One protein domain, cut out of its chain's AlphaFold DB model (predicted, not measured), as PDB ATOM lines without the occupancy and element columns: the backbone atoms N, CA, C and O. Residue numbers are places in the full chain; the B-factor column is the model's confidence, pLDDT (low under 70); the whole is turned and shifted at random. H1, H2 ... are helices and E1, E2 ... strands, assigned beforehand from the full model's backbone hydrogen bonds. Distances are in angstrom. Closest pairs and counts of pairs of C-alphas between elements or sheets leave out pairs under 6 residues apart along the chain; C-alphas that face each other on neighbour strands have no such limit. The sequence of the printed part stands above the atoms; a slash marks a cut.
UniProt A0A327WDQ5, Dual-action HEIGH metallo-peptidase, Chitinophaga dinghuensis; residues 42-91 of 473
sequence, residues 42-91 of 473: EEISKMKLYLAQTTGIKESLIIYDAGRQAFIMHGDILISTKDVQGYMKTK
ATOM      1  N   GLU A  42     -46.728 -27.025  -1.736       83.19
ATOM      2  CA  GLU A  42     -45.386 -26.484  -1.515       83.19
ATOM      3  C   GLU A  42     -44.381 -26.977  -2.570       83.19
ATOM      4  O   GLU A  42     -43.568 -26.200  -3.078       83.19
ATOM      5  N   GLU A  43     -44.438 -28.258  -2.942       86.25
ATOM      6  CA  GLU A  43     -43.606 -28.811  -4.016       86.25
ATOM      7  C   GLU A  43     -43.980 -28.214  -5.374       86.25
ATOM      8  O   GLU A  43     -43.092 -27.874  -6.157       86.25
ATOM      9  N   ILE A  44     -45.278 -28.035  -5.640       89.06
ATOM     10  CA  ILE A  44     -45.781 -27.399  -6.862       89.06
ATOM     11  C   ILE A  44     -45.255 -25.966  -6.968       89.06
ATOM     12  O   ILE A  44     -44.710 -25.605  -8.011       89.06
ATOM     13  N   SER A  45     -45.339 -25.167  -5.901       86.31
ATOM     14  CA  SER A  45     -44.788 -23.806  -5.875       86.31
ATOM     15  C   SER A  45     -43.275 -23.784  -6.110       86.31
ATOM     16  O   SER A  45     -42.796 -22.982  -6.911       86.31
ATOM     17  N   LYS A  46     -42.511 -24.697  -5.492       85.94
ATOM     18  CA  LYS A  46     -41.060 -24.821  -5.736       85.94
ATOM     19  C   LYS A  46     -40.750 -25.157  -7.194       85.94
ATOM     20  O   LYS A  46     -39.833 -24.578  -7.771       85.94
ATOM     21  N   MET A  47     -41.517 -26.061  -7.799       87.94
ATOM     22  CA  MET A  47     -41.370 -26.440  -9.205       87.94
ATOM     23  C   MET A  47     -41.727 -25.296 -10.159       87.94
ATOM     24  O   MET A  47     -40.989 -25.068 -11.115       87.94
ATOM     25  N   LYS A  48     -42.796 -24.531  -9.889       86.25
ATOM     26  CA  LYS A  48     -43.140 -23.333 -10.677       86.25
ATOM     27  C   LYS A  48     -42.030 -22.295 -10.638       86.25
ATOM     28  O   LYS A  48     -41.622 -21.807 -11.688       86.25
ATOM     29  N   LEU A  49     -41.522 -22.002  -9.442       79.75
ATOM     30  CA  LEU A  49     -40.438 -21.046  -9.253       79.75
ATOM     31  C   LEU A  49     -39.163 -21.506  -9.976       79.75
ATOM     32  O   LEU A  49     -38.546 -20.725 -10.700       79.75
ATOM     33  N   TYR A  50     -38.810 -22.788  -9.839       78.81
ATOM     34  CA  TYR A  50     -37.681 -23.390 -10.545       78.81
ATOM     35  C   TYR A  50     -37.822 -23.265 -12.066       78.81
ATOM     36  O   TYR A  50     -36.874 -22.851 -12.737       78.81
ATOM     37  N   LEU A  51     -38.995 -23.586 -12.619       77.81
ATOM     38  CA  LEU A  51     -39.261 -23.434 -14.049       77.81
ATOM     39  C   LEU A  51     -39.124 -21.973 -14.463       77.81
ATOM     40  O   LEU A  51     -38.313 -21.685 -15.332       77.81
ATOM     41  N   ALA A  52     -39.802 -21.051 -13.779       74.12
ATOM     42  CA  ALA A  52     -39.738 -19.627 -14.087       74.12
ATOM     43  C   ALA A  52     -38.295 -19.097 -14.143       74.12
ATOM     44  O   ALA A  52     -37.925 -18.352 -15.048       74.12
ATOM     45  N   GLN A  53     -37.446 -19.528 -13.210       67.00
ATOM     46  CA  GLN A  53     -36.061 -19.065 -13.116       67.00
ATOM     47  C   GLN A  53     -35.116 -19.731 -14.116       67.00
ATOM     48  O   GLN A  53     -34.170 -19.090 -14.568       67.00
ATOM     49  N   THR A  54     -35.337 -21.003 -14.450       60.91
ATOM     50  CA  THR A  54     -34.449 -21.754 -15.357       60.91
ATOM     51  C   THR A  54     -34.830 -21.618 -16.823       60.91
ATOM     52  O   THR A  54     -33.976 -21.810 -17.690       60.91
ATOM     53  N   THR A  55     -36.089 -21.295 -17.107       63.88
ATOM     54  CA  THR A  55     -36.599 -21.115 -18.467       63.88
ATOM     55  C   THR A  55     -36.797 -19.644 -18.816       63.88
ATOM     56  O   THR A  55     -36.805 -19.318 -19.995       63.88
ATOM     57  N   GLY A  56     -36.936 -18.752 -17.829       65.00
ATOM     58  CA  GLY A  56     -37.238 -17.334 -18.050       65.00
ATOM     59  C   GLY A  56     -38.730 -17.031 -18.239       65.00
ATOM     60  O   GLY A  56     -39.092 -15.873 -18.455       65.00
ATOM     61  N   ILE A  57     -39.607 -18.037 -18.137       71.38
ATOM     62  CA  ILE A  57     -41.063 -17.860 -18.233       71.38
ATOM     63  C   ILE A  57     -41.571 -17.135 -16.983       71.38
ATOM     64  O   ILE A  57     -41.198 -17.461 -15.857       71.38
ATOM     65  N   LYS A  58     -42.478 -16.166 -17.151       75.38
ATOM     66  CA  LYS A  58     -43.152 -15.532 -16.007       75.38
ATOM     67  C   LYS A  58     -43.943 -16.585 -15.230       75.38
ATOM     68  O   LYS A  58     -44.776 -17.267 -15.815       75.38
ATOM     69  N   GLU A  59     -43.760 -16.661 -13.913       77.25
ATOM     70  CA  GLU A  59     -44.439 -17.651 -13.058       77.25
ATOM     71  C   GLU A  59     -45.972 -17.641 -13.223       77.25
ATOM     72  O   GLU A  59     -46.611 -18.691 -13.210       77.25
ATOM     73  N   SER A  60     -46.563 -16.467 -13.474       80.38
ATOM     74  CA  SER A  60     -48.002 -16.305 -13.733       80.38
ATOM     75  C   SER A  60     -48.504 -17.022 -14.993       80.38
ATOM     76  O   SER A  60     -49.705 -17.224 -15.132       80.38
ATOM     77  N   LEU A  61     -47.607 -17.380 -15.915       79.75
ATOM     78  CA  LEU A  61     -47.896 -18.114 -17.151       79.75
ATOM     79  C   LEU A  61     -47.611 -19.621 -17.012       79.75
ATOM     80  O   LEU A  61     -47.663 -20.347 -18.003       79.75
ATOM     81  N   ILE A  62     -47.313 -20.088 -15.790       85.06
ATOM     82  CA  ILE A  62     -47.083 -21.495 -15.451       85.06
ATOM     83  C   ILE A  62     -48.257 -22.001 -14.604       85.06
ATOM     84  O   ILE A  62     -48.396 -21.712 -13.408       85.06
ATOM     85  N   ILE A  63     -49.117 -22.802 -15.225       90.00
ATOM     86  CA  ILE A  63     -50.328 -23.357 -14.615       90.00
ATOM     87  C   ILE A  63     -50.069 -24.823 -14.279       90.00
ATOM     88  O   ILE A  63     -49.601 -25.578 -15.119       90.00
ATOM     89  N   TYR A  64     -50.353 -25.237 -13.044       90.06
ATOM     90  CA  TYR A  64     -50.282 -26.652 -12.681       90.06
ATOM     91  C   TYR A  64     -51.639 -27.301 -12.924       90.06
ATOM     92  O   TYR A  64     -52.653 -26.828 -12.411       90.06
ATOM     93  N   ASP A  65     -51.640 -28.390 -13.677       87.38
ATOM     94  CA  ASP A  65     -52.812 -29.209 -13.928       87.38
ATOM     95  C   ASP A  65     -52.714 -30.498 -13.107       87.38
ATOM     96  O   ASP A  65     -51.976 -31.428 -13.442       87.38
ATOM     97  N   ALA A  66     -53.487 -30.555 -12.020       84.25
ATOM     98  CA  ALA A  66     -53.506 -31.702 -11.120       84.25
ATOM     99  C   ALA A  66     -54.043 -32.980 -11.784       84.25
ATOM    100  O   ALA A  66     -53.625 -34.076 -11.413       84.25
ATOM    101  N   GLY A  67     -54.940 -32.857 -12.768       81.75
ATOM    102  CA  GLY A  67     -55.487 -33.998 -13.500       81.75
ATOM    103  C   GLY A  67     -54.457 -34.641 -14.426       81.75
ATOM    104  O   GLY A  67     -54.479 -35.855 -14.622       81.75
ATOM    105  N   ARG A  68     -53.532 -33.836 -14.958       80.81
ATOM    106  CA  ARG A  68     -52.432 -34.282 -15.828       80.81
ATOM    107  C   ARG A  68     -51.119 -34.524 -15.079       80.81
ATOM    108  O   ARG A  68     -50.192 -35.066 -15.671       80.81
ATOM    109  N   GLN A  69     -51.030 -34.114 -13.811       89.19
ATOM    110  CA  GLN A  69     -49.782 -34.066 -13.037       89.19
ATOM    111  C   GLN A  69     -48.654 -33.368 -13.819       89.19
ATOM    112  O   GLN A  69     -47.505 -33.823 -13.839       89.19
ATOM    113  N   ALA A  70     -48.981 -32.259 -14.481       89.69
ATOM    114  CA  ALA A  70     -48.083 -31.543 -15.380       89.69
ATOM    115  C   ALA A  70     -48.231 -30.026 -15.229       89.69
ATOM    116  O   ALA A  70     -49.254 -29.529 -14.754       89.69
ATOM    117  N   PHE A  71     -47.210 -29.292 -15.656       88.88
ATOM    118  CA  PHE A  71     -47.264 -27.844 -15.800       88.88
ATOM    119  C   PHE A  71     -47.553 -27.491 -17.255       88.88
ATOM    120  O   PHE A  71     -46.883 -27.994 -18.156       88.88
ATOM    121  N   ILE A  72     -48.544 -26.626 -17.455       88.31
ATOM    122  CA  ILE A  72     -48.864 -25.967 -18.716       88.31
ATOM    123  C   ILE A  72     -48.159 -24.613 -18.687       88.31
ATOM    124  O   ILE A  72     -48.409 -23.789 -17.804       88.31
ATOM    125  N   MET A  73     -47.258 -24.401 -19.633       83.88
ATOM    126  CA  MET A  73     -46.473 -23.186 -19.786       83.88
ATOM    127  C   MET A  73     -46.905 -22.500 -21.073       83.88
ATOM    128  O   MET A  73     -47.032 -23.147 -22.104       83.88
ATOM    129  N   HIS A  74     -47.186 -21.202 -20.991       77.69
ATOM    130  CA  HIS A  74     -47.589 -20.380 -22.138       77.69
ATOM    131  C   HIS A  74     -48.803 -20.891 -22.957       77.69
ATOM    132  O   HIS A  74     -49.085 -20.396 -24.039       77.69
ATOM    133  N   GLY A  75     -49.591 -21.812 -22.389       80.88
ATOM    134  CA  GLY A  75     -50.875 -22.275 -22.926       80.88
ATOM    135  C   GLY A  75     -50.831 -23.609 -23.674       80.88
ATOM    136  O   GLY A  75     -51.824 -24.333 -23.625       80.88
ATOM    137  N   ASP A  76     -49.708 -23.959 -24.296       78.88
ATOM    138  CA  ASP A  76     -49.548 -25.097 -25.221       78.88
ATOM    139  C   ASP A  76     -48.273 -25.941 -24.978       78.88
ATOM    140  O   ASP A  76     -48.108 -27.014 -25.563       78.88
ATOM    141  N   ILE A  77     -47.399 -25.542 -24.049       82.88
ATOM    142  CA  ILE A  77     -46.180 -26.289 -23.707       82.88
ATOM    143  C   ILE A  77     -46.389 -27.084 -22.415       82.88
ATOM    144  O   ILE A  77     -46.658 -26.502 -21.362       82.88
ATOM    145  N   LEU A  78     -46.215 -28.412 -22.451       88.00
ATOM    146  CA  LEU A  78     -46.337 -29.263 -21.259       88.00
ATOM    147  C   LEU A  78     -45.011 -29.858 -20.783       88.00
ATOM    148  O   LEU A  78     -44.157 -30.293 -21.557       88.00
ATOM    149  N   ILE A  79     -44.904 -29.967 -19.460       85.44
ATOM    150  CA  ILE A  79     -43.831 -30.671 -18.759       85.44
ATOM    151  C   ILE A  79     -44.391 -31.428 -17.550       85.44
ATOM    152  O   ILE A  79     -45.094 -30.858 -16.714       85.44
ATOM    153  N   SER A  80     -44.091 -32.725 -17.440       88.88
ATOM    154  CA  SER A  80     -44.603 -33.549 -16.339       88.88
ATOM    155  C   SER A  80     -43.938 -33.191 -15.005       88.88
ATOM    156  O   SER A  80     -42.763 -32.827 -14.960       88.88
ATOM    157  N   THR A  81     -44.660 -33.369 -13.897       88.44
ATOM    158  CA  THR A  81     -44.123 -33.188 -12.534       88.44
ATOM    159  C   THR A  81     -42.836 -33.983 -12.323       88.44
ATOM    160  O   THR A  81     -41.845 -33.468 -11.808       88.44
ATOM    161  N   LYS A  82     -42.831 -35.235 -12.787       85.50
ATOM    162  CA  LYS A  82     -41.687 -36.143 -12.697       85.50
ATOM    163  C   LYS A  82     -40.471 -35.616 -13.458       85.50
ATOM    164  O   LYS A  82     -39.351 -35.729 -12.963       85.50
ATOM    165  N   ASP A  83     -40.676 -35.036 -14.639       82.56
ATOM    166  CA  ASP A  83     -39.586 -34.462 -15.426       82.56
ATOM    167  C   ASP A  83     -39.037 -33.192 -14.775       82.56
ATOM    168  O   ASP A  83     -37.818 -33.062 -14.680       82.56
ATOM    169  N   VAL A  84     -39.890 -32.318 -14.220       82.31
ATOM    170  CA  VAL A  84     -39.423 -31.156 -13.437       82.31
ATOM    171  C   VAL A  84     -38.577 -31.608 -12.248       82.31
ATOM    172  O   VAL A  84     -37.480 -31.097 -12.036       82.31
ATOM    173  N   GLN A  85     -39.037 -32.613 -11.501       85.12
ATOM    174  CA  GLN A  85     -38.277 -33.190 -10.390       85.12
ATOM    175  C   GLN A  85     -36.951 -33.807 -10.854       85.12
ATOM    176  O   GLN A  85     -35.947 -33.717 -10.147       85.12
ATOM    177  N   GLY A  86     -36.927 -34.432 -12.034       78.56
ATOM    178  CA  GLY A  86     -35.697 -34.880 -12.683       78.56
ATOM    179  C   GLY A  86     -34.750 -33.715 -12.971       78.56
ATOM    180  O   GLY A  86     -33.564 -33.801 -12.665       78.56
ATOM    181  N   TYR A  87     -35.278 -32.599 -13.475       72.31
ATOM    182  CA  TYR A  87     -34.508 -31.402 -13.818       72.31
ATOM    183  C   TYR A  87     -33.893 -30.719 -12.608       72.31
ATOM    184  O   TYR A  87     -32.706 -30.398 -12.630       72.31
ATOM    185  N   MET A  88     -34.661 -30.583 -11.529       75.00
ATOM    186  CA  MET A  88     -34.172 -30.017 -10.273       75.00
ATOM    187  C   MET A  88     -32.989 -30.808  -9.689       75.00
ATOM    188  O   MET A  88     -32.194 -30.251  -8.936       75.00
ATOM    189  N   LYS A  89     -32.844 -32.095 -10.040       78.00
ATOM    190  CA  LYS A  89     -31.715 -32.941  -9.614       78.00
ATOM    191  C   LYS A  89     -30.469 -32.769 -10.484       78.00
ATOM    192  O   LYS A  89     -29.366 -32.994  -9.995       78.00
ATOM    193  N   THR A  90     -30.625 -32.424 -11.763       58.34
ATOM    194  CA  THR A  90     -29.538 -32.429 -12.760       58.34
ATOM    195  C   THR A  90     -28.996 -31.042 -13.100       58.34
ATOM    196  O   THR A  90     -27.870 -30.948 -13.589       58.34
ATOM    197  N   LYS A  91     -29.743 -29.961 -12.837       54.84
ATOM    198  CA  LYS A  91     -29.272 -28.577 -13.003       54.84
ATOM    199  C   LYS A  91     -29.662 -27.705 -11.801       54.84
ATOM    200  O   LYS A  91     -30.831 -27.351 -11.670       54.84
TER     201      LYS A  91
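AT A GLANCE: This is residues 42 to 91 of the 473 residues of the protein "Dual-action HEIGH metallo-peptidase" of Chitinophaga dinghuensis (UniProt A0A327WDQ5). A small three-stranded antiparallel sheet, E1 E2 E3, has the helix H1 packed slantwise over one face, over E1 and E2, while a second helix, H2, sets out directly from the end of E3 and runs away from the sheet, crossing close to H1 at a steep angle. The strands form a meander, each the antiparallel neighbour of the one before, and tight turns join them. The printed part has 50 residues with two named helices and three named strands, in the order H1, E1, E2, E3, H2 along the chain, and its class is mixed, helices and strands. It is compact, with a radius of gyration of the C-alphas of 9.7 A, and rounded, spanning 25 by 23 by 19 A.

IN THESE COORDINATES: The sheet is made of E1, residues 62 to 65, E2, residues 70 to 73, and E3, residues 77 to 80. E1 begins at C-alpha 62, (-47.083, -21.495, -15.451). H1, residues 42 to 55, is 19.8 A from first to last C-alpha and begins at C-alpha 42, (-45.386, -26.484, -1.515). H2, residues 81 to 90, is 14.6 A long and ends at C-alpha 90, (-29.538, -32.429, -12.760).

HOW THE PARTS SIT: E2 is the inner strand, and E1 and E3 are the edge strands. E1 and E2 are a hairpin, antiparallel at 149 degrees between directions; N 63 and O 72 are within hydrogen-bond range at 2.9 A, as are N 72 and O 63 at 2.8 A. E2 and E3 are also a hairpin, antiparallel at 156 degrees, with N 71 and O 79 within range at 2.8 A. H1 is on the sheet at a height of 9.6 A, over E1 and E2, and runs slantwise to the strands, at 33 degrees to E1 on the local plane. The closest C-alphas of H1 and E1 are those of Lys 48 and Ile 62, 6.5 A apart. H2 is on the sheet too, in two layers, helices on one face of a sheet, with H1; the closest C-alphas of E2 and H2 are those of Ala 70 and Thr 81, 5.1 A apart. H1 touches H2 with residues 47 to 51 alone, the closest C-alphas being those of Met 47 and Val 84 at 6.6 A. Their lines stand at a steep tilt of 61 degrees, the same way. In H1 every O i to N i+4 pair is within hydrogen-bond range; in H2 5 of 6 are.

THE WHOLE: The two C-alphas farthest apart are those of Gly 67 and Lys 91, at 26.8 A. The printed part has no cut. The link from H1 to E1, with 6 residues between them, is short; the links E1 to E2, E2 to E3 and E3 to H2 are tight. The mean pLDDT of the printed part is 80.4, and residues 53 to 56 and 90 to 91 are under 70.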